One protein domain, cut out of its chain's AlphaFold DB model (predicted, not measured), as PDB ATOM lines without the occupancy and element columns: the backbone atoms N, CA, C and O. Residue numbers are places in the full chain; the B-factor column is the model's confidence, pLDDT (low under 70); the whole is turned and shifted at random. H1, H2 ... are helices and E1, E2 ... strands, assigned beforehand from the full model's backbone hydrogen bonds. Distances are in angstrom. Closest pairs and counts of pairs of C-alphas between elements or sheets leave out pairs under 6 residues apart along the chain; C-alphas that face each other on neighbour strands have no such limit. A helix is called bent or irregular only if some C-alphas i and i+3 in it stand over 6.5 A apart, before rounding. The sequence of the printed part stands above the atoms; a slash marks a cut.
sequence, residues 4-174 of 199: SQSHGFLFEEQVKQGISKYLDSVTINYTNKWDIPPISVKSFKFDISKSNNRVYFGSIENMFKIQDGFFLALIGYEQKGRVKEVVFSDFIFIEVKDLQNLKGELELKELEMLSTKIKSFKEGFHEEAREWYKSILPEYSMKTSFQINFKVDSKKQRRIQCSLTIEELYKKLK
ATOM      1  N   SER A   4      46.856  25.577  51.694       41.84
ATOM      2  CA  SER A   4      46.435  24.595  50.683       41.84
ATOM      3  C   SER A   4      44.995  24.090  50.892       41.84
ATOM      4  O   SER A   4      44.258  23.892  49.923       41.84
ATOM      5  N   GLN A   5      44.556  23.955  52.152       43.47
ATOM      6  CA  GLN A   5      43.181  23.570  52.472       43.47
ATOM      7  C   GLN A   5      42.202  24.713  52.195       43.47
ATOM      8  O   GLN A   5      41.172  24.457  51.578       43.47
ATOM      9  N   SER A   6      42.525  25.962  52.557       41.69
ATOM     10  CA  SER A   6      41.629  27.103  52.291       41.69
ATOM     11  C   SER A   6      41.404  27.330  50.793       41.69
ATOM     12  O   SER A   6      40.280  27.588  50.377       41.69
ATOM     13  N   HIS A   7      42.438  27.138  49.969       43.44
ATOM     14  CA  HIS A   7      42.335  27.237  48.508       43.44
ATOM     15  C   HIS A   7      41.644  26.016  47.875       43.44
ATOM     16  O   HIS A   7      41.171  26.088  46.745       43.44
ATOM     17  N   GLY A   8      41.622  24.858  48.545       51.69
ATOM     18  CA  GLY A   8      40.766  23.725  48.166       51.69
ATOM     19  C   GLY A   8      39.294  24.059  48.369       51.69
ATOM     20  O   GLY A   8      38.508  23.947  47.435       51.69
ATOM     21  N   PHE A   9      38.968  24.581  49.553       57.06
ATOM     22  CA  PHE A   9      37.613  25.003  49.891       57.06
ATOM     23  C   PHE A   9      37.098  26.124  48.984       57.06
ATOM     24  O   PHE A   9      35.976  26.025  48.511       57.06
ATOM     25  N   LEU A  10      37.903  27.150  48.677       61.06
ATOM     26  CA  LEU A  10      37.463  28.253  47.811       61.06
ATOM     27  C   LEU A  10      37.090  27.781  46.399       61.06
ATOM     28  O   LEU A  10      36.079  28.212  45.855       61.06
ATOM     29  N   PHE A  11      37.887  26.885  45.817       63.22
ATOM     30  CA  PHE A  11      37.618  26.343  44.489       63.22
ATOM     31  C   PHE A  11      36.360  25.463  44.480       63.22
ATOM     32  O   PHE A  11      35.510  25.603  43.603       63.22
ATOM     33  N   GLU A  12      36.202  24.596  45.484       64.88
ATOM     34  CA  GLU A  12      34.981  23.794  45.636       64.88
ATOM     35  C   GLU A  12      33.744  24.672  45.834       64.88
ATOM     36  O   GLU A  12      32.715  24.406  45.224       64.88
ATOM     37  N   GLU A  13      33.846  25.745  46.619       66.88
ATOM     38  CA  GLU A  13      32.763  26.714  46.800       66.88
ATOM     39  C   GLU A  13      32.432  27.467  45.506       66.88
ATOM     40  O   GLU A  13      31.260  27.612  45.174       66.88
ATOM     41  N   GLN A  14      33.426  27.886  44.720       66.56
ATOM     42  CA  GLN A  14      33.194  28.529  43.419       66.56
ATOM     43  C   GLN A  14      32.475  27.601  42.440       66.56
ATOM     44  O   GLN A  14      31.554  28.023  41.740       66.56
ATOM     45  N   VAL A  15      32.855  26.324  42.416       65.44
ATOM     46  CA  VAL A  15      32.173  25.304  41.614       65.44
ATOM     47  C   VAL A  15      30.743  25.115  42.104       65.44
ATOM     48  O   VAL A  15      29.820  25.114  41.292       65.44
ATOM     49  N   LYS A  16      30.542  24.986  43.420       66.06
ATOM     50  CA  LYS A  16      29.211  24.849  44.022       66.06
ATOM     51  C   LYS A  16      28.321  26.035  43.666       66.06
ATOM     52  O   LYS A  16      27.193  25.816  43.251       66.06
ATOM     53  N   GLN A  17      28.842  27.259  43.754       67.75
ATOM     54  CA  GLN A  17      28.147  28.484  43.349       67.75
ATOM     55  C   GLN A  17      27.869  28.530  41.842       67.75
ATOM     56  O   GLN A  17      26.827  29.017  41.417       67.75
ATOM     57  N   GLY A  18      28.796  28.043  41.017       65.94
ATOM     58  CA  GLY A  18      28.607  27.934  39.574       65.94
ATOM     59  C   GLY A  18      27.478  26.969  39.219       65.94
ATOM     60  O   GLY A  18      26.623  27.317  38.417       65.94
ATOM     61  N   ILE A  19      27.446  25.797  39.856       64.25
ATOM     62  CA  ILE A  19      26.414  24.772  39.665       64.25
ATOM     63  C   ILE A  19      25.070  25.227  40.251       64.25
ATOM     64  O   ILE A  19      24.041  25.070  39.601       64.25
ATOM     65  N   SER A  20      25.060  25.823  41.448       63.56
ATOM     66  CA  SER A  20      23.825  26.241  42.126       63.56
ATOM     67  C   SER A  20      23.075  27.343  41.384       63.56
ATOM     68  O   SER A  20      21.859  27.414  41.494       63.56
ATOM     69  N   LYS A  21      23.753  28.154  40.561       63.00
ATOM     70  CA  LYS A  21      23.092  29.102  39.643       63.00
ATOM     71  C   LYS A  21      22.145  28.432  38.645       63.00
ATOM     72  O   LYS A  21      21.275  29.110  38.114       63.00
ATOM     73  N   TYR A  22      22.330  27.141  38.379       55.44
ATOM     74  CA  TYR A  22      21.508  26.358  37.459       55.44
ATOM     75  C   TYR A  22      20.560  25.393  38.184       55.44
ATOM     76  O   TYR A  22      19.879  24.606  37.533       55.44
ATOM     77  N   LEU A  23      20.527  25.426  39.520       55.78
ATOM     78  CA  LEU A  23      19.677  24.574  40.344       55.78
ATOM     79  C   LEU A  23      18.841  25.458  41.258       55.78
ATOM     80  O   LEU A  23      19.342  25.999  42.246       55.78
ATOM     81  N   ASP A  24      17.557  25.588  40.943       44.97
ATOM     82  CA  ASP A  24      16.636  26.320  41.799       44.97
ATOM     83  C   ASP A  24      16.628  25.705  43.212       44.97
ATOM     84  O   ASP A  24      16.422  24.504  43.394       44.97
ATOM     85  N   SER A  25      16.819  26.550  44.229       48.41
ATOM     86  CA  SER A  25      16.531  26.278  45.650       48.41
ATOM     87  C   SER A  25      17.407  25.277  46.434       48.41
ATOM     88  O   SER A  25      16.911  24.640  47.363       48.41
ATOM     89  N   VAL A  26      18.722  25.172  46.186       50.75
ATOM     90  CA  VAL A  26      19.589  24.337  47.054       50.75
ATOM     91  C   VAL A  26      20.291  25.135  48.159       50.75
ATOM     92  O   VAL A  26      21.125  26.001  47.903       50.75
ATOM     93  N   THR A  27      20.005  24.796  49.420       47.25
ATOM     94  CA  THR A  27      20.737  25.301  50.593       47.25
ATOM     95  C   THR A  27      22.045  24.518  50.771       47.25
ATOM     96  O   THR A  27      22.029  23.321  51.064       47.25
ATOM     97  N   ILE A  28      23.192  25.178  50.595       50.16
ATOM     98  CA  ILE A  28      24.526  24.577  50.766       50.16
ATOM     99  C   ILE A  28      24.796  24.395  52.270       50.16
ATOM    100  O   ILE A  28      24.891  25.374  53.006       50.16
ATOM    101  N   ASN A  29      24.929  23.151  52.742       48.25
ATOM    102  CA  ASN A  29      25.299  22.850  54.130       48.25
ATOM    103  C   ASN A  29      26.401  21.781  54.169       48.25
ATOM    104  O   ASN A  29      26.197  20.628  53.799       48.25
ATOM    105  N   TYR A  30      27.569  22.174  54.672       43.31
ATOM    106  CA  TYR A  30      28.811  21.392  54.763       43.31
ATOM    107  C   TYR A  30      28.740  20.163  55.690       43.31
ATOM    108  O   TYR A  30      29.678  19.367  55.721       43.31
ATOM    109  N   THR A  31      27.651  19.995  56.447       43.97
ATOM    110  CA  THR A  31      27.413  18.818  57.303       43.97
ATOM    111  C   THR A  31      26.480  17.776  56.680       43.97
ATOM    112  O   THR A  31      26.340  16.681  57.227       43.97
ATOM    113  N   ASN A  32      25.867  18.078  55.531       47.12
ATOM    114  CA  ASN A  32      24.916  17.182  54.885       47.12
ATOM    115  C   ASN A  32      25.604  16.017  54.155       47.12
ATOM    116  O   ASN A  32      26.765  16.075  53.757       47.12
ATOM    117  N   LYS A  33      24.831  14.943  53.941       51.78
ATOM    118  CA  LYS A  33      25.204  13.763  53.136       51.78
ATOM    119  C   LYS A  33      25.670  14.132  51.718       51.78
ATOM    120  O   LYS A  33      26.450  13.392  51.125       51.78
ATOM    121  N   TRP A  34      25.204  15.273  51.211       55.88
ATOM    122  CA  TRP A  34      25.455  15.797  49.874       55.88
ATOM    123  C   TRP A  34      26.008  17.217  49.960       55.88
ATOM    124  O   TRP A  34      25.581  17.988  50.818       55.88
ATOM    125  N   ASP A  35      26.908  17.569  49.041       53.50
ATOM    126  CA  ASP A  35      27.417  18.936  48.911       53.50
ATOM    127  C   ASP A  35      26.313  19.899  48.425       53.50
ATOM    128  O   ASP A  35      26.229  21.028  48.907       53.50
ATOM    129  N   ILE A  36      25.458  19.427  47.506       57.84
ATOM    130  CA  ILE A  36      24.259  20.085  46.951       57.84
ATOM    131  C   ILE A  36      23.295  18.949  46.582       57.84
ATOM    132  O   ILE A  36      23.517  18.380  45.534       57.84
ATOM    133  N   PRO A  37      22.286  18.517  47.358       56.59
ATOM    134  CA  PRO A  37      21.466  17.357  46.969       56.59
ATOM    135  C   PRO A  37      20.836  17.496  45.563       56.59
ATOM    136  O   PRO A  37      20.285  18.559  45.281       56.59
ATOM    137  N   PRO A  38      20.863  16.459  44.693       68.31
ATOM    138  CA  PRO A  38      21.491  15.132  44.816       68.31
ATOM    139  C   PRO A  38      22.885  15.062  44.149       68.31
ATOM    140  O   PRO A  38      23.198  14.136  43.411       68.31
ATOM    141  N   ILE A  39      23.722  16.067  44.363       76.75
ATOM    142  CA  ILE A  39      25.038  16.294  43.758       76.75
ATOM    143  C   ILE A  39      26.138  16.248  44.824       76.75
ATOM    144  O   ILE A  39      26.121  16.940  45.848       76.75
ATOM    145  N   SER A  40      27.152  15.441  44.542       82.50
ATOM    146  CA  SER A  40      28.431  15.427  45.235       82.50
ATOM    147  C   SER A  40      29.477  16.087  44.341       82.50
ATOM    148  O   SER A  40      29.730  15.616  43.235       82.50
ATOM    149  N   VAL A  41      30.126  17.141  44.834       82.94
ATOM    150  CA  VAL A  41      31.188  17.848  44.104       82.94
ATOM    151  C   VAL A  41      32.535  17.390  44.640       82.94
ATOM    152  O   VAL A  41      32.732  17.325  45.854       82.94
ATOM    153  N   LYS A  42      33.460  17.017  43.757       85.81
ATOM    154  CA  LYS A  42      34.782  16.516  44.143       85.81
ATOM    155  C   LYS A  42      35.855  17.191  43.307       85.81
ATOM    156  O   LYS A  42      36.007  16.893  42.122       85.81
ATOM    157  N   SER A  43      36.614  18.078  43.948       85.25
ATOM    158  CA  SER A  43      37.834  18.624  43.364       85.25
ATOM    159  C   SER A  43      39.035  17.770  43.763       85.25
ATOM    160  O   SER A  43      39.129  17.289  44.894       85.25
ATOM    161  N   PHE A  44      39.959  17.537  42.839       86.00
ATOM    162  CA  PHE A  44      41.155  16.759  43.132       86.00
ATOM    163  C   PHE A  44      42.318  17.168  42.240       86.00
ATOM    164  O   PHE A  44      42.139  17.657  41.125       86.00
ATOM    165  N   LYS A  45      43.539  16.963  42.742       87.38
ATOM    166  CA  LYS A  45      44.733  17.160  41.927       87.38
ATOM    167  C   LYS A  45      44.731  16.118  40.811       87.38
ATOM    168  O   LYS A  45      44.685  14.922  41.098       87.38
ATOM    169  N   PHE A  46      44.808  16.590  39.578       86.44
ATOM    170  CA  PHE A  46      44.858  15.773  38.379       86.44
ATOM    171  C   PHE A  46      46.218  15.948  37.725       86.44
ATOM    172  O   PHE A  46      46.696  17.063  37.541       86.44
ATOM    173  N   ASP A  47      46.858  14.831  37.430       84.75
ATOM    174  CA  ASP A  47      48.126  14.757  36.731       84.75
ATOM    175  C   ASP A  47      47.908  13.850  35.525       84.75
ATOM    176  O   ASP A  47      47.744  12.638  35.671       84.75
ATOM    177  N   ILE A  48      47.858  14.450  34.335       77.62
ATOM    178  CA  ILE A  48      47.528  13.736  33.095       77.62
ATOM    179  C   ILE A  48      48.540  12.627  32.771       77.62
ATOM    180  O   ILE A  48      48.211  11.680  32.065       77.62
ATOM    181  N   SER A  49      49.756  12.721  33.320       77.12
ATOM    182  CA  SER A  49      50.817  11.728  33.139       77.12
ATOM    183  C   SER A  49      50.697  10.520  34.075       77.12
ATOM    184  O   SER A  49      51.420   9.538  33.906       77.12
ATOM    185  N   LYS A  50      49.801  10.567  35.071       77.81
ATOM    186  CA  LYS A  50      49.636   9.515  36.081       77.81
ATOM    187  C   LYS A  50      48.314   8.781  35.913       77.81
ATOM    188  O   LYS A  50      47.256   9.392  35.843       77.81
ATOM    189  N   SER A  51      48.358   7.455  35.992       69.62
ATOM    190  CA  SER A  51      47.155   6.609  36.042       69.62
ATOM    191  C   SER A  51      46.432   6.668  37.397       69.62
ATOM    192  O   SER A  51      45.214   6.554  37.478       69.62
ATOM    193  N   ASN A  52      47.155   6.935  38.491       82.56
ATOM    194  CA  ASN A  52      46.612   6.933  39.859       82.56
ATOM    195  C   ASN A  52      46.043   8.302  40.291       82.56
ATOM    196  O   ASN A  52      46.294   8.774  41.404       82.56
ATOM    197  N   ASN A  53      45.294   8.964  39.407       89.62
ATOM    198  CA  ASN A  53      44.539  10.165  39.761       89.62
ATOM    199  C   ASN A  53      43.408   9.791  40.719       89.62
ATOM    200  O   ASN A  53      42.597   8.921  40.407       89.62
ATOM    201  N   ARG A  54      43.362  10.418  41.898       91.56
ATOM    202  CA  ARG A  54      42.541   9.949  43.017       91.56
ATOM    203  C   ARG A  54      41.487  10.960  43.430       91.56
ATOM    204  O   ARG A  54      41.809  12.082  43.815       91.56
ATOM    205  N   VAL A  55      40.244  10.504  43.445       90.94
ATOM    206  CA  VAL A  55      39.089  11.230  43.962       90.94
ATOM    207  C   VAL A  55      38.911  10.859  45.430       90.94
ATOM    208  O   VAL A  55      38.728   9.688  45.767       90.94
ATOM    209  N   TYR A  56      38.996  11.847  46.318       89.12
ATOM    210  CA  TYR A  56      38.799  11.647  47.752       89.12
ATOM    211  C   TYR A  56      37.354  11.924  48.133       89.12
ATOM    212  O   TYR A  56      36.808  12.973  47.811       89.12
ATOM    213  N   PHE A  57      36.761  11.004  48.879       86.81
ATOM    214  CA  PHE A  57      35.414  11.135  49.409       86.81
ATOM    215  C   PHE A  57      35.453  11.406  50.919       86.81
ATOM    216  O   PHE A  57      36.503  11.387  51.575       86.81
ATOM    217  N   GLY A  58      34.278  11.718  51.468       82.94
ATOM    218  CA  GLY A  58      34.069  11.902  52.900       82.94
ATOM    219  C   GLY A  58      34.155  10.582  53.668       82.94
ATOM    220  O   GLY A  58      35.068   9.786  53.460       82.94
ATOM    221  N   SER A  59      33.214  10.359  54.586       86.00
ATOM    222  CA  SER A  59      33.126   9.083  55.306       86.00
ATOM    223  C   SER A  59      32.696   7.954  54.368       86.00
ATOM    224  O   SER A  59      31.703   8.094  53.649       86.00
ATOM    225  N   ILE A  60      33.405   6.824  54.427       89.38
ATOM    226  CA  ILE A  60      32.986   5.609  53.722       89.38
ATOM    227  C   ILE A  60      31.641   5.096  54.251       89.38
ATOM    228  O   ILE A  60      30.809   4.658  53.469       89.38
ATOM    229  N   GLU A  61      31.356   5.249  55.547       89.56
ATOM    230  CA  GLU A  61      30.063   4.864  56.129       89.56
ATOM    231  C   GLU A  61      28.922   5.661  55.486       89.56
ATOM    232  O   GLU A  61      27.881   5.107  55.143       89.56
ATOM    233  N   ASN A  62      29.128   6.965  55.271       87.06
ATOM    234  CA  ASN A  62      28.126   7.810  54.622       87.06
ATOM    235  C   ASN A  62      27.904   7.396  53.165       87.06
ATOM    236  O   ASN A  62      26.760   7.392  52.716       87.06
ATOM    237  N   MET A  63      28.967   6.995  52.457       88.50
ATOM    238  CA  MET A  63      28.868   6.426  51.109       88.50
ATOM    239  C   MET A  63      28.048   5.125  51.112       88.50
ATOM    240  O   MET A  63      27.201   4.904  50.248       88.50
ATOM    241  N   PHE A  64      28.234   4.280  52.130       91.81
ATOM    242  CA  PHE A  64      27.506   3.019  52.276       91.81
ATOM    243  C   PHE A  64      26.030   3.217  52.641       91.81
ATOM    244  O   PHE A  64      25.189   2.438  52.190       91.81
ATOM    245  N   LYS A  65      25.702   4.320  53.324       90.12
ATOM    246  CA  LYS A  65      24.335   4.767  53.645       90.12
ATOM    247  C   LYS A  65      23.598   5.444  52.479       90.12
ATOM    248  O   LYS A  65      22.436   5.826  52.626       90.12
ATOM    249  N   ILE A  66      24.235   5.668  51.328       87.31
ATOM    250  CA  ILE A  66      23.528   6.124  50.121       87.31
ATOM    251  C   ILE A  66      22.701   4.956  49.565       87.31
ATOM    252  O   ILE A  66      23.247   3.880  49.302       87.31
ATOM    253  N   GLN A  67      21.393   5.194  49.430       87.25
ATOM    254  CA  GLN A  67      20.397   4.254  48.901       87.25
ATOM    255  C   GLN A  67      19.808   4.715  47.557       87.25
ATOM    256  O   GLN A  67      19.255   3.893  46.838       87.25
ATOM    257  N   ASP A  68      19.996   5.988  47.197       88.62
ATOM    258  CA  ASP A  68      19.490   6.601  45.968       88.62
ATOM    259  C   ASP A  68      20.629   6.915  44.990       88.62
ATOM    260  O   ASP A  68      21.788   7.063  45.393       88.62
ATOM    261  N   GLY A  69      20.295   7.048  43.705       87.62
ATOM    262  CA  GLY A  69      21.233   7.549  42.701       87.62
ATOM    263  C   GLY A  69      21.579   9.023  42.924       87.62
ATOM    264  O   GLY A  69      20.805   9.775  43.519       87.62
ATOM    265  N   PHE A  70      22.751   9.447  42.456       88.00
ATOM    266  CA  PHE A  70      23.233  10.816  42.653       88.00
ATOM    267  C   PHE A  70      24.154  11.275  41.528       88.00
ATOM    268  O   PHE A  70      24.786  10.467  40.855       88.00
ATOM    269  N   PHE A  71      24.277  12.586  41.347       86.69
ATOM    270  CA  PHE A  71      25.253  13.162  40.434       86.69
ATOM    271  C   PHE A  71      26.597  13.383  41.125       86.69
ATOM    272  O   PHE A  71      26.687  13.921  42.227       86.69
ATOM    273  N   LEU A  72      27.669  13.005  40.450       89.19
ATOM    274  CA  LEU A  72      29.044  13.222  40.849       89.19
ATOM    275  C   LEU A  72      29.683  14.211  39.873       89.19
ATOM    276  O   LEU A  72      29.971  13.869  38.729       89.19
ATOM    277  N   ALA A  73      29.911  15.437  40.343       86.44
ATOM    278  CA  ALA A  73      30.701  16.428  39.625       86.44
ATOM    279  C   ALA A  73      32.179  16.230  39.973       86.44
ATOM    280  O   ALA A  73      32.591  16.441  41.118       86.44
ATOM    281  N   LEU A  74      32.972  15.807  38.994       87.25
ATOM    282  CA  LEU A  74      34.407  15.592  39.115       87.25
ATOM    283  C   LEU A  74      35.148  16.757  38.492       87.25
ATOM    284  O   LEU A  74      34.866  17.121  37.355       87.25
ATOM    285  N   ILE A  75      36.112  17.319  39.218       85.94
ATOM    286  CA  ILE A  75      36.927  18.418  38.707       85.94
ATOM    287  C   ILE A  75      38.387  18.187  39.073       85.94
ATOM    288  O   ILE A  75      38.788  18.258  40.236       85.94
ATOM    289  N   GLY A  76      39.178  17.895  38.052       87.38
ATOM    290  CA  GLY A  76      40.608  17.686  38.148       87.38
ATOM    291  C   GLY A  76      41.374  18.970  37.859       87.38
ATOM    292  O   GLY A  76      41.141  19.613  36.834       87.38
ATOM    293  N   TYR A  77      42.301  19.333  38.745       85.06
ATOM    294  CA  TYR A  77      43.136  20.523  38.584       85.06
ATOM    295  C   TYR A  77      44.637  20.224  38.643       85.06
ATOM    296  O   TYR A  77      45.096  19.404  39.442       85.06
ATOM    297  N   GLU A  78      45.421  20.967  37.865       86.50
ATOM    298  CA  GLU A  78      46.869  21.077  38.033       86.50
ATOM    299  C   GLU A  78      47.202  22.282  38.921       86.50
ATOM    300  O   GLU A  78      46.597  23.347  38.813       86.50
ATOM    301  N   GLN A  79      48.176  22.123  39.819       82.38
ATOM    302  CA  GLN A  79      48.673  23.224  40.650       82.38
ATOM    303  C   GLN A  79      49.922  23.822  39.996       82.38
ATOM    304  O   GLN A  79      50.962  23.161  39.956       82.38
ATOM    305  N   LYS A  80      49.842  25.079  39.555       83.19
ATOM    306  CA  LYS A  80      50.961  25.854  39.004       83.19
ATOM    307  C   LYS A  80      51.256  27.038  39.919       83.19
ATOM    308  O   LYS A  80      50.562  28.054  39.914       83.19
ATOM    309  N   GLY A  81      52.267  26.887  40.775       83.25
ATOM    310  CA  GLY A  81      52.552  27.867  41.824       83.25
ATOM    311  C   GLY A  81      51.349  28.030  42.759       83.25
ATOM    312  O   GLY A  81      50.944  27.072  43.414       83.25
ATOM    313  N   ARG A  82      50.757  29.230  42.802       77.38
ATOM    314  CA  ARG A  82      49.555  29.538  43.606       77.38
ATOM    315  C   ARG A  82      48.234  29.324  42.859       77.38
ATOM    316  O   ARG A  82      47.181  29.369  43.485       77.38
ATOM    317  N   VAL A  83      48.284  29.060  41.555       75.12
ATOM    318  CA  VAL A  83      47.099  28.926  40.704       75.12
ATOM    319  C   VAL A  83      46.715  27.454  40.558       75.12
ATOM    320  O   VAL A  83      47.579  26.581  40.436       75.12
ATOM    321  N   LYS A  84      45.406  27.185  40.585       79.50
ATOM    322  CA  LYS A  84      44.814  25.894  40.226       79.50
ATOM    323  C   LYS A  84      44.135  26.037  38.874       79.50
ATOM    324  O   LYS A  84      43.181  26.798  38.754       79.50
ATOM    325  N   GLU A  85      44.627  25.315  37.880       81.69
ATOM    326  CA  GLU A  85      44.035  25.285  36.543       81.69
ATOM    327  C   GLU A  85      43.215  24.011  36.384       81.69
ATOM    328  O   GLU A  85      43.710  22.918  36.658       81.69
ATOM    329  N   VAL A  86      41.963  24.144  35.947       81.62
ATOM    330  CA  VAL A  86      41.106  22.991  35.654       81.62
ATOM    331  C   VAL A  86      41.577  22.342  34.363       81.62
ATOM    332  O   VAL A  86      41.617  22.984  33.318       81.62
ATOM    333  N   VAL A  87      41.917  21.060  34.442       81.44
ATOM    334  CA  VAL A  87      42.398  20.262  33.303       81.44
ATOM    335  C   VAL A  87      41.481  19.085  32.988       81.44
ATOM    336  O   VAL A  87      41.633  18.436  31.960       81.44
ATOM    337  N   PHE A  88      40.529  18.799  33.874       83.12
ATOM    338  CA  PHE A  88      39.581  17.708  33.730       83.12
ATOM    339  C   PHE A  88      38.267  18.079  34.413       83.12
ATOM    340  O   PHE A  88      38.264  18.610  35.525       83.12
ATOM    341  N   SER A  89      37.150  17.769  33.770       84.44
ATOM    342  CA  SER A  89      35.832  17.869  34.383       84.44
ATOM    343  C   SER A  89      34.901  16.821  33.801       84.44
ATOM    344  O   SER A  89      34.871  16.658  32.583       84.44
ATOM    345  N   ASP A  90      34.111  16.171  34.649       85.38
ATOM    346  CA  ASP A  90      33.014  15.306  34.216       85.38
ATOM    347  C   ASP A  90      31.829  15.439  35.179       85.38
ATOM    348  O   ASP A  90      31.984  15.812  36.346       85.38
ATOM    349  N   PHE A  91      30.637  15.139  34.683       84.88
ATOM    350  CA  PHE A  91      29.399  15.142  35.442       84.88
ATOM    351  C   PHE A  91      28.676  13.817  35.219       84.88
ATOM    352  O   PHE A  91      28.116  13.551  34.156       84.88
ATOM    353  N   ILE A  92      28.723  12.960  36.235       89.00
ATOM    354  CA  ILE A  92      28.337  11.556  36.111       89.00
ATOM    355  C   ILE A  92      27.126  11.286  36.991       89.00
ATOM    356  O   ILE A  92      27.162  11.576  38.182       89.00
ATOM    357  N   PHE A  93      26.077  10.678  36.445       89.62
ATOM    358  CA  PHE A  93      25.035  10.086  37.277       89.62
ATOM    359  C   PHE A  93      25.480   8.696  37.741       89.62
ATOM    360  O   PHE A  93      25.783   7.837  36.916       89.62
ATOM    361  N   ILE A  94      25.554   8.500  39.055       91.25
ATOM    362  CA  ILE A  94      25.851   7.226  39.702       91.25
ATOM    363  C   ILE A  94      24.520   6.579  40.062       91.25
ATOM    364  O   ILE A  94      23.810   7.061  40.949       91.25
ATOM    365  N   GLU A  95      24.181   5.481  39.392       92.12
ATOM    366  CA  GLU A  95      22.990   4.713  39.737       92.12
ATOM    367  C   GLU A  95      23.205   3.897  41.018       92.12
ATOM    368  O   GLU A  95      24.329   3.593  41.424       92.12
ATOM    369  N   VAL A  96      22.107   3.452  41.634       91.31
ATOM    370  CA  VAL A  96      22.168   2.563  42.806       91.31
ATOM    371  C   VAL A  96      22.968   1.296  42.489       91.31
ATOM    372  O   VAL A  96      23.800   0.889  43.296       91.31
ATOM    373  N   LYS A  97      22.783   0.701  41.301       93.25
ATOM    374  CA  LYS A  97      23.518  -0.503  40.878       93.25
ATOM    375  C   LYS A  97      25.028  -0.261  40.778       93.25
ATOM    376  O   LYS A  97      25.816  -1.102  41.197       93.25
ATOM    377  N   ASP A  98      25.427   0.905  40.277       93.94
ATOM    378  CA  ASP A  98      26.829   1.289  40.132       93.94
ATOM    379  C   ASP A  98      27.472   1.463  41.498       93.94
ATOM    380  O   ASP A  98      28.565   0.969  41.770       93.94
ATOM    381  N   LEU A  99      26.741   2.120  42.394       92.00
ATOM    382  CA  LEU A  99      27.159   2.298  43.763       92.00
ATOM    383  C   LEU A  99      27.294   0.948  44.494       92.00
ATOM    384  O   LEU A  99      28.261   0.771  45.230       92.00
ATOM    385  N   GLN A 100      26.391  -0.015  44.280       92.75
ATOM    386  CA  GLN A 100      26.548  -1.371  44.827       92.75
ATOM    387  C   GLN A 100      27.788  -2.076  44.258       92.75
ATOM    388  O   GLN A 100      28.573  -2.641  45.017       92.75
ATOM    389  N   ASN A 101      28.043  -1.951  42.952       93.94
ATOM    390  CA  ASN A 101      29.253  -2.498  42.326       93.94
ATOM    391  C   ASN A 101      30.549  -1.896  42.898       93.94
ATOM    392  O   ASN A 101      31.565  -2.589  42.984       93.94
ATOM    393  N   LEU A 102      30.530  -0.612  43.275       93.88
ATOM    394  CA  LEU A 102      31.655   0.065  43.929       93.88
ATOM    395  C   LEU A 102      31.831  -0.381  45.388       93.88
ATOM    396  O   LEU A 102      32.965  -0.526  45.850       93.88
ATOM    397  N   LYS A 103      30.727  -0.604  46.116       94.50
ATOM    398  CA  LYS A 103      30.752  -1.115  47.497       94.50
ATOM    399  C   LYS A 103      31.348  -2.520  47.557       94.50
ATOM    400  O   LYS A 103      32.161  -2.757  48.446       94.50
ATOM    401  N   GLY A 104      31.044  -3.370  46.579       94.75
ATOM    402  CA  GLY A 104      31.520  -4.750  46.533       94.75
ATOM    403  C   GLY A 104      30.832  -5.617  47.587       94.75
ATOM    404  O   GLY A 104      29.635  -5.484  47.813       94.75
ATOM    405  N   GLU A 105      31.596  -6.497  48.223       95.81
ATOM    406  CA  GLU A 105      31.139  -7.434  49.257       95.81
ATOM    407  C   GLU A 105      31.214  -6.850  50.672       95.81
ATOM    408  O   GLU A 105      30.772  -7.482  51.625       95.81
ATOM    409  N   LEU A 106      31.796  -5.657  50.828       95.25
ATOM    410  CA  LEU A 106      31.918  -5.022  52.133       95.25
ATOM    411  C   LEU A 106      30.533  -4.632  52.668       95.25
ATOM    412  O   LEU A 106      29.734  -4.008  51.967       95.25
ATOM    413  N   GLU A 107      30.254  -4.935  53.931       94.44
ATOM    414  CA  GLU A 107      28.990  -4.570  54.565       94.44
ATOM    415  C   GLU A 107      29.098  -3.279  55.386       94.44
ATOM    416  O   GLU A 107      30.123  -2.953  55.994       94.44
ATOM    417  N   LEU A 108      27.983  -2.543  55.492       93.06
ATOM    418  CA  LEU A 108      27.916  -1.352  56.348       93.06
ATOM    419  C   LEU A 108      28.214  -1.690  57.819       93.06
ATOM    420  O   LEU A 108      28.877  -0.913  58.502       93.06
ATOM    421  N   LYS A 109      27.776  -2.859  58.296       93.94
ATOM    422  CA  LYS A 109      28.009  -3.305  59.674       93.94
ATOM    423  C   LYS A 109      29.499  -3.495  59.973       93.94
ATOM    424  O   LYS A 109      29.965  -3.097  61.039       93.94
ATOM    425  N   GLU A 110      30.257  -4.044  59.024       93.56
ATOM    426  CA  GLU A 110      31.713  -4.183  59.137       93.56
ATOM    427  C   GLU A 110      32.391  -2.806  59.252       93.56
ATOM    428  O   GLU A 110      33.265  -2.599  60.097       93.56
ATOM    429  N   LEU A 111      31.934  -1.821  58.467       92.19
ATOM    430  CA  LEU A 111      32.424  -0.440  58.547       92.19
ATOM    431  C   LEU A 111      32.084   0.242  59.876       92.19
ATOM    432  O   LEU A 111      32.915   0.968  60.421       92.19
ATOM    433  N   GLU A 112      30.891   0.010  60.419       92.19
ATOM    434  CA  GLU A 112      30.471   0.557  61.713       92.19
ATOM    435  C   GLU A 112      31.290  -0.034  62.871       92.19
ATOM    436  O   GLU A 112      31.695   0.692  63.789       92.19
ATOM    437  N   MET A 113      31.621  -1.327  62.801       91.69
ATOM    438  CA  MET A 113      32.553  -1.966  63.734       91.69
ATOM    439  C   MET A 113      33.947  -1.338  63.635       91.69
ATOM    440  O   MET A 113      34.536  -0.975  64.660       91.69
ATOM    441  N   LEU A 114      34.448  -1.132  62.415       90.81
ATOM    442  CA  LEU A 114      35.743  -0.500  62.175       90.81
ATOM    443  C   LEU A 114      35.783   0.938  62.719       90.81
ATOM    444  O   LEU A 114      36.741   1.340  63.385       90.81
ATOM    445  N   SER A 115      34.715   1.700  62.485       89.44
ATOM    446  CA  SER A 115      34.526   3.078  62.950       89.44
ATOM    447  C   SER A 115      34.471   3.169  64.471       89.44
ATOM    448  O   SER A 115      35.093   4.044  65.078       89.44
ATOM    449  N   THR A 116      33.780   2.232  65.112       91.06
ATOM    450  CA  THR A 116      33.718   2.138  66.574       91.06
ATOM    451  C   THR A 116      35.092   1.819  67.147       91.06
ATOM    452  O   THR A 116      35.561   2.485  68.073       91.06
ATOM    453  N   LYS A 117      35.795   0.850  66.552       91.31
ATOM    454  CA  LYS A 117      37.122   0.449  67.009       91.31
ATOM    455  C   LYS A 117      38.145   1.571  66.844       91.31
ATOM    456  O   LYS A 117      38.854   1.860  67.804       91.31
ATOM    457  N   ILE A 118      38.185   2.269  65.708       87.75
ATOM    458  CA  ILE A 118      39.134   3.379  65.516       87.75
ATOM    459  C   ILE A 118      38.871   4.550  66.479       87.75
ATOM    460  O   ILE A 118      39.814   5.195  66.932       87.75
ATOM    461  N   LYS A 119      37.608   4.804  66.843       88.56
ATOM    462  CA  LYS A 119      37.227   5.831  67.829       88.56
ATOM    463  C   LYS A 119      37.526   5.419  69.274       88.56
ATOM    464  O   LYS A 119      37.612   6.288  70.132       88.56
ATOM    465  N   SER A 120      37.709   4.123  69.541       90.38
ATOM    466  CA  SER A 120      38.056   3.620  70.879       90.38
ATOM    467  C   SER A 120      39.500   3.927  71.298       90.38
ATOM    468  O   SER A 120      39.809   3.915  72.489       90.38
ATOM    469  N   PHE A 121      40.389   4.229  70.341       89.25
ATOM    470  CA  PHE A 121      41.760   4.644  70.641       89.25
ATOM    471  C   PHE A 121      41.763   6.041  71.264       89.25
ATOM    472  O   PHE A 121      41.261   6.997  70.669       89.25
ATOM    473  N   LYS A 122      42.356   6.158  72.454       86.06
ATOM    474  CA  LYS A 122      42.426   7.414  73.207       86.06
ATOM    475  C   LYS A 122      43.308   8.450  72.494       86.06
ATOM    476  O   LYS A 122      44.153   8.121  71.658       86.06
ATOM    477  N   GLU A 123      43.111   9.717  72.851       86.06
ATOM    478  CA  GLU A 123      44.026  10.805  72.485       86.06
ATOM    479  C   GLU A 123      45.460  10.454  72.927       86.06
ATOM    480  O   GLU A 123      45.653   9.804  73.953       86.06
ATOM    481  N   GLY A 124      46.456  10.803  72.110       83.19
ATOM    482  CA  GLY A 124      47.848  10.365  72.288       83.19
ATOM    483  C   GLY A 124      48.208   9.050  71.580       83.19
ATOM    484  O   GLY A 124      49.274   8.981  70.977       83.19
ATOM    485  N   PHE A 125      47.296   8.074  71.499       87.69
ATOM    486  CA  PHE A 125      47.558   6.721  70.958       87.69
ATOM    487  C   PHE A 125      47.349   6.622  69.439       87.69
ATOM    488  O   PHE A 125      46.558   5.829  68.917       87.69
ATOM    489  N   HIS A 126      47.942   7.555  68.704       87.88
ATOM    490  CA  HIS A 126      47.745   7.678  67.262       87.88
ATOM    491  C   HIS A 126      48.617   6.713  66.453       87.88
ATOM    492  O   HIS A 126      48.240   6.370  65.333       87.88
ATOM    493  N   GLU A 127      49.753   6.279  66.990       89.88
ATOM    494  CA  GLU A 127      50.645   5.326  66.329       89.88
ATOM    495  C   GLU A 127      50.053   3.921  66.395       89.88
ATOM    496  O   GLU A 127      49.856   3.298  65.355       89.88
ATOM    497  N   GLU A 128      49.592   3.504  67.570       91.38
ATOM    498  CA  GLU A 128      48.929   2.221  67.798       91.38
ATOM    499  C   GLU A 128      47.652   2.104  66.961       91.38
ATOM    500  O   GLU A 128      47.382   1.069  66.353       91.38
ATOM    501  N   ALA A 129      46.880   3.191  66.857       90.00
ATOM    502  CA  ALA A 129      45.707   3.237  65.987       90.00
ATOM    503  C   ALA A 129      46.073   3.061  64.501       90.00
ATOM    504  O   ALA A 129      45.327   2.425  63.753       90.00
ATOM    505  N   ARG A 130      47.209   3.615  64.053       90.00
ATOM    506  CA  ARG A 130      47.697   3.464  62.670       90.00
ATOM    507  C   ARG A 130      48.250   2.065  62.416       90.00
ATOM    508  O   ARG A 130      48.036   1.544  61.327       90.00
ATOM    509  N   GLU A 131      48.951   1.473  63.375       92.25
ATOM    510  CA  GLU A 131      49.481   0.111  63.274       92.25
ATOM    511  C   GLU A 131      48.364  -0.925  63.237       92.25
ATOM    512  O   GLU A 131      48.315  -1.732  62.309       92.25
ATOM    513  N   TRP A 132      47.413  -0.837  64.171       92.75
ATOM    514  CA  TRP A 132      46.223  -1.685  64.169       92.75
ATOM    515  C   TRP A 132      45.450  -1.562  62.856       92.75
ATOM    516  O   TRP A 132      45.013  -2.558  62.292       92.75
ATOM    517  N   TYR A 133      45.309  -0.347  62.326       88.75
ATOM    518  CA  TYR A 133      44.677  -0.180  61.028       88.75
ATOM    519  C   TYR A 133      45.461  -0.892  59.910       88.75
ATOM    520  O   TYR A 133      44.870  -1.557  59.060       88.75
ATOM    521  N   LYS A 134      46.790  -0.724  59.865       90.44
ATOM    522  CA  LYS A 134      47.617  -1.294  58.793       90.44
ATOM    523  C   LYS A 134      47.520  -2.817  58.770       90.44
ATOM    524  O   LYS A 134      47.579  -3.386  57.685       90.44
ATOM    525  N   SER A 135      47.360  -3.453  59.931       92.62
ATOM    526  CA  SER A 135      47.218  -4.906  60.012       92.62
ATOM    527  C   SER A 135      45.869  -5.408  59.495       92.62
ATOM    528  O   SER A 135      45.828  -6.484  58.908       92.62
ATOM    529  N   ILE A 136      44.789  -4.633  59.646       90.25
ATOM    530  CA  ILE A 136      43.449  -5.036  59.190       90.25
ATOM    531  C   ILE A 136      43.139  -4.596  57.757       90.25
ATOM    532  O   ILE A 136      42.336  -5.231  57.084       90.25
ATOM    533  N   LEU A 137      43.777  -3.537  57.247       88.56
ATOM    534  CA  LEU A 137      43.433  -2.941  55.950       88.56
ATOM    535  C   LEU A 137      43.384  -3.934  54.771       88.56
ATOM    536  O   LEU A 137      42.470  -3.795  53.950       88.56
ATOM    537  N   PRO A 138      44.320  -4.898  54.633       91.50
ATOM    538  CA  PRO A 138      44.289  -5.832  53.512       91.50
ATOM    539  C   PRO A 138      42.970  -6.607  53.412       91.50
ATOM    540  O   PRO A 138      42.446  -6.751  52.312       91.50
ATOM    541  N   GLU A 139      42.395  -7.018  54.548       91.00
ATOM    542  CA  GLU A 139      41.136  -7.772  54.604       91.00
ATOM    543  C   GLU A 139      39.966  -6.970  54.015       91.00
ATOM    544  O   GLU A 139      39.201  -7.471  53.195       91.00
ATOM    545  N   TYR A 140      39.848  -5.697  54.394       90.50
ATOM    546  CA  TYR A 140      38.746  -4.842  53.953       90.50
ATOM    547  C   TYR A 140      38.949  -4.328  52.523       90.50
ATOM    548  O   TYR A 140      37.980  -4.171  51.786       90.50
ATOM    549  N   SER A 141      40.199  -4.085  52.108       88.00
ATOM    550  CA  SER A 141      40.501  -3.551  50.768       88.00
ATOM    551  C   SER A 141      40.162  -4.526  49.644       88.00
ATOM    552  O   SER A 141      39.951  -4.094  48.519       88.00
ATOM    553  N   MET A 142      40.111  -5.830  49.927       90.06
ATOM    554  CA  MET A 142      39.742  -6.839  48.930       90.06
ATOM    555  C   MET A 142      38.231  -6.897  48.676       90.06
ATOM    556  O   MET A 142      37.810  -7.338  47.612       90.06
ATOM    557  N   LYS A 143      37.418  -6.423  49.627       94.56
ATOM    558  CA  LYS A 143      35.952  -6.512  49.582       94.56
ATOM    559  C   LYS A 143      35.288  -5.340  48.858       94.56
ATOM    560  O   LYS A 143      34.085  -5.371  48.635       94.56
ATOM    561  N   THR A 144      36.021  -4.282  48.513       94.69
ATOM    562  CA  THR A 144      35.442  -3.057  47.945       94.69
ATOM    563  C   THR A 144      36.365  -2.421  46.910       94.69
ATOM    564  O   THR A 144      37.583  -2.533  47.007       94.69
ATOM    565  N   SER A 145      35.807  -1.705  45.929       94.69
ATOM    566  CA  SER A 145      36.627  -0.880  45.030       94.69
ATOM    567  C   SER A 145      37.156   0.370  45.735       94.69
ATOM    568  O   SER A 145      38.158   0.945  45.310       94.69
ATOM    569  N   PHE A 146      36.499   0.817  46.810       94.06
ATOM    570  CA  PHE A 146      36.950   1.975  47.571       94.06
ATOM    571  C   PHE A 146      38.261   1.679  48.294       94.06
ATOM    572  O   PHE A 146      38.333   0.816  49.162       94.06
ATOM    573  N   GLN A 147      39.281   2.503  48.065       93.25
ATOM    574  CA  GLN A 147      40.409   2.513  48.982       93.25
ATOM    575  C   GLN A 147      39.975   3.165  50.292       93.25
ATOM    576  O   GLN A 147      39.656   4.361  50.332       93.25
ATOM    577  N   ILE A 148      40.012   2.375  51.358       91.94
ATOM    578  CA  ILE A 148      39.783   2.829  52.722       91.94
ATOM    579  C   ILE A 148      40.999   3.642  53.171       91.94
ATOM    580  O   ILE A 148      42.149   3.254  52.978       91.94
ATOM    581  N   ASN A 149      40.729   4.813  53.735       89.81
ATOM    582  CA  ASN A 149      41.708   5.725  54.305       89.81
ATOM    583  C   ASN A 149      41.261   6.086  55.722       89.81
ATOM    584  O   ASN A 149      40.087   6.037  56.061       89.81
ATOM    585  N   PHE A 150      42.179   6.511  56.569       84.88
ATOM    586  CA  PHE A 150      41.914   6.770  57.980       84.88
ATOM    587  C   PHE A 150      42.647   8.045  58.317       84.88
ATOM    588  O   PHE A 150      43.829   8.224  58.024       84.88
ATOM    589  N   LYS A 151      41.909   8.966  58.919       83.38
ATOM    590  CA  LYS A 151      42.471  10.205  59.416       83.38
ATOM    591  C   LYS A 151      42.563  10.080  60.921       83.38
ATOM    592  O   LYS A 151      41.557  10.185  61.622       83.38
ATOM    593  N   VAL A 152      43.785   9.788  61.355       82.94
ATOM    594  CA  VAL A 152      44.196   9.583  62.742       82.94
ATOM    595  C   VAL A 152      45.255  10.639  63.053       82.94
ATOM    596  O   VAL A 152      46.392  10.528  62.584       82.94
ATOM    597  N   ASP A 153      44.875  11.696  63.776       79.00
ATOM    598  CA  ASP A 153      45.812  12.729  64.248       79.00
ATOM    599  C   ASP A 153      46.167  12.561  65.735       79.00
ATOM    600  O   ASP A 153      45.538  11.798  66.461       79.00
ATOM    601  N   SER A 154      47.211  13.231  66.215       73.31
ATOM    602  CA  SER A 154      47.627  13.112  67.620       73.31
ATOM    603  C   SER A 154      46.608  13.680  68.618       73.31
ATOM    604  O   SER A 154      46.721  13.403  69.807       73.31
ATOM    605  N   LYS A 155      45.612  14.438  68.136       76.00
ATOM    606  CA  LYS A 155      44.606  15.130  68.942       76.00
ATOM    607  C   LYS A 155      43.322  14.299  69.018       76.00
ATOM    608  O   LYS A 155      43.172  13.442  69.879       76.00
ATOM    609  N   LYS A 156      42.382  14.518  68.096       76.25
ATOM    610  CA  LYS A 156      41.002  14.012  68.207       76.25
ATOM    611  C   LYS A 156      40.432  13.409  66.932       76.25
ATOM    612  O   LYS A 156      39.381  12.775  66.983       76.25
ATOM    613  N   GLN A 157      41.060  13.595  65.772       75.31
ATOM    614  CA  GLN A 157      40.490  13.069  64.535       75.31
ATOM    615  C   GLN A 157      40.717  11.560  64.475       75.31
ATOM    616  O   GLN A 157      41.854  11.093  64.437       75.31
ATOM    617  N   ARG A 158      39.611  10.810  64.480       82.69
ATOM    618  CA  ARG A 158      39.529   9.357  64.284       82.69
ATOM    619  C   ARG A 158      38.360   9.081  63.344       82.69
ATOM    620  O   ARG A 158      37.222   8.925  63.779       82.69
ATOM    621  N   ARG A 159      38.615   9.116  62.037       84.12
ATOM    622  CA  ARG A 159      37.576   8.887  61.019       84.12
ATOM    623  C   ARG A 159      38.084   8.019  59.887       84.12
ATOM    624  O   ARG A 159      39.251   8.121  59.511       84.12
ATOM    625  N   ILE A 160      37.177   7.239  59.319       89.12
ATOM    626  CA  ILE A 160      37.427   6.428  58.135       89.12
ATOM    627  C   ILE A 160      36.902   7.210  56.937       89.12
ATOM    628  O   ILE A 160      35.737   7.599  56.891       89.12
ATOM    629  N   GLN A 161      37.788   7.498  56.000       90.56
ATOM    630  CA  GLN A 161      37.490   8.126  54.726       90.56
ATOM    631  C   GLN A 161      37.648   7.104  53.603       90.56
ATOM    632  O   GLN A 161      38.232   6.042  53.803       90.56
ATOM    633  N   CYS A 162      37.177   7.424  52.407       92.12
ATOM    634  CA  CYS A 162      37.465   6.607  51.233       92.12
ATOM    635  C   CYS A 162      37.963   7.439  50.060       92.12
ATOM    636  O   CYS A 162      37.888   8.666  50.041       92.12
ATOM    637  N   SER A 163      38.535   6.748  49.087       93.38
ATOM    638  CA  SER A 163      38.944   7.320  47.811       93.38
ATOM    639  C   SER A 163      38.809   6.285  46.706       93.38
ATOM    640  O   SER A 163      38.884   5.091  46.986       93.38
ATOM    641  N   LEU A 164      38.675   6.740  45.467       93.12
ATOM    642  CA  LEU A 164      38.755   5.902  44.271       93.12
ATOM    643  C   LEU A 164      39.769   6.501  43.311       93.12
ATOM    644  O   LEU A 164      39.933   7.722  43.265       93.12
ATOM    645  N   THR A 165      40.439   5.657  42.534       92.50
ATOM    646  CA  THR A 165      41.126   6.159  41.345       92.50
ATOM    647  C   THR A 165      40.085   6.496  40.280       92.50
ATOM    648  O   THR A 165      39.029   5.864  40.215       92.50
ATOM    649  N   ILE A 166      40.367   7.504  39.455       90.44
ATOM    650  CA  ILE A 166      39.542   7.828  38.286       90.44
ATOM    651  C   ILE A 166      39.412   6.597  37.388       90.44
ATOM    652  O   ILE A 166      38.313   6.268  36.964       90.44
ATOM    653  N   GLU A 167      40.507   5.878  37.156       88.75
ATOM    654  CA  GLU A 167      40.505   4.675  36.325       88.75
ATOM    655  C   GLU A 167      39.547   3.600  36.858       88.75
ATOM    656  O   GLU A 167      38.703   3.108  36.112       88.75
ATOM    657  N   GLU A 168      39.611   3.279  38.156       90.44
ATOM    658  CA  GLU A 168      38.732   2.273  38.761       90.44
ATOM    659  C   GLU A 168      37.273   2.737  38.773       90.44
ATOM    660  O   GLU A 168      36.376   1.942  38.494       90.44
ATOM    661  N   LEU A 169      37.027   4.029  39.032       92.00
ATOM    662  CA  LEU A 169      35.691   4.615  38.936       92.00
ATOM    663  C   LEU A 169      35.122   4.412  37.526       92.00
ATOM    664  O   LEU A 169      34.058   3.826  37.376       92.00
ATOM    665  N   TYR A 170      35.842   4.825  36.487       91.19
ATOM    666  CA  TYR A 170      35.366   4.728  35.106       91.19
ATOM    667  C   TYR A 170      35.203   3.278  34.654       91.19
ATOM    668  O   TYR A 170      34.178   2.932  34.065       91.19
ATOM    669  N   LYS A 171      36.146   2.404  35.015       90.38
ATOM    670  CA  LYS A 171      36.063   0.963  34.759       90.38
ATOM    671  C   LYS A 171      34.804   0.351  35.370       90.38
ATOM    672  O   LYS A 171      34.085  -0.377  34.687       90.38
ATOM    673  N   LYS A 172      34.506   0.651  36.639       89.75
ATOM    674  CA  LYS A 172      33.326   0.120  37.343       89.75
ATOM    675  C   LYS A 172      32.016   0.673  36.796       89.75
ATOM    676  O   LYS A 172      31.032  -0.061  36.749       89.75
ATOM    677  N   LEU A 173      32.031   1.916  36.324       90.56
ATOM    678  CA  LEU A 173      30.899   2.548  35.648       90.56
ATOM    679  C   LEU A 173      30.778   2.170  34.165       90.56
ATOM    680  O   LEU A 173      29.832   2.603  33.511       90.56
ATOM    681  N   LYS A 174      31.717   1.380  33.618       88.69
ATOM    682  CA  LYS A 174      31.811   1.047  32.185       88.69
ATOM    683  C   LYS A 174      31.805   2.297  31.293       88.69
ATOM    684  O   LYS A 174      31.122   2.343  30.273       88.69
TER     685      LYS A 174
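Overview. This is residues 4 to 174 of the 199 residues of an uncharacterized protein of Poseidonibacter sp. SJOD-M-33 (UniProt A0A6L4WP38). Two lobes, each built on a twisted three-stranded sheet, meet where E1 of the first sheet comes beside E2 of the second. In one lobe H1 packs on the sheet of E1, E3 and E4, chiefly at E1; in the other H4 packs on E6 and H5 on E5, and the short H6 touches H3. The printed part has 171 residues with six named helices and six named strands, in the order H1 E1 E2 H2 E3 E4 H3 H4 H5 E5 E6 H6, of mixed class. The sheet orders are E1 E3 E4, mixed, and E2 E6 E5, antiparallel. The whole is compact, with a radius of gyration of the C-alphas of 16.9 A and spans of 44 by 39 by 37 A.

Along the chain. H1, residues 4 to 20, begins at C-alpha 4 (46.435, 24.595, 50.683) and is 24.2 A long. E1 is residues 39 to 45, E2 54 to 59 and H2 60 to 64. E3, residues 70 to 80, is 31.8 A long; E4, residues 83 to 94, is 30.4 A and bends by 57 degrees at residue 87. H3 is residues 96 to 103, H4 108 to 120, and H5 126 to 141, 21.2 A long. H5 is irregular, with C-alphas 135 and 138 7.2 A apart. E5 is residues 147 to 152, E6 158 to 165 and H6 166 to 172, ending at C-alpha 172 (33.326, 0.120, 37.343).

Arrangement. H1 is on the strongly twisted sheet E1 E3 E4, two layers, one of helix and one of strands; C-alphas of Glu 12 and Ser 43 are its closest to E1, 6.3 A. E1 and E3 are parallel, with N 42 and O 73 2.8 A apart. E3 and E4 form a hairpin, with N 74 and O 90 2.8 A apart. Between the sheets, the closest C-alphas of E1 and E2 are Phe 44 and Val 55, 6.0 A. E2 and E6 are antiparallel, with N 55 and O 164 2.8 A apart; E5 and E6 form a hairpin, with N 149 and O 161 2.8 A apart. H4, H5 and H6 are on this sheet, again two layers. H5 runs along E5, at 11 degrees on the local plane. H2 touches residues 108 to 112 of H4, closest C-alphas Phe 64 and Leu 108, 6.0 A. H3 touches H6, closest C-alphas Leu 102 and Lys 172, 6.8 A. Every O i to N i+4 pair is within hydrogen-bond range in H2, H3, H4 and H6; 12 of 13 are in H1 and 9 of 12 in H5.

Size, cuts and confidence. The farthest C-alphas, Asp 24 and Glu 128, are 48.0 A apart. The printed part has no cut. The link from H1 to E1 is long. Residues 4 to 38 and 51 have pLDDT under 70.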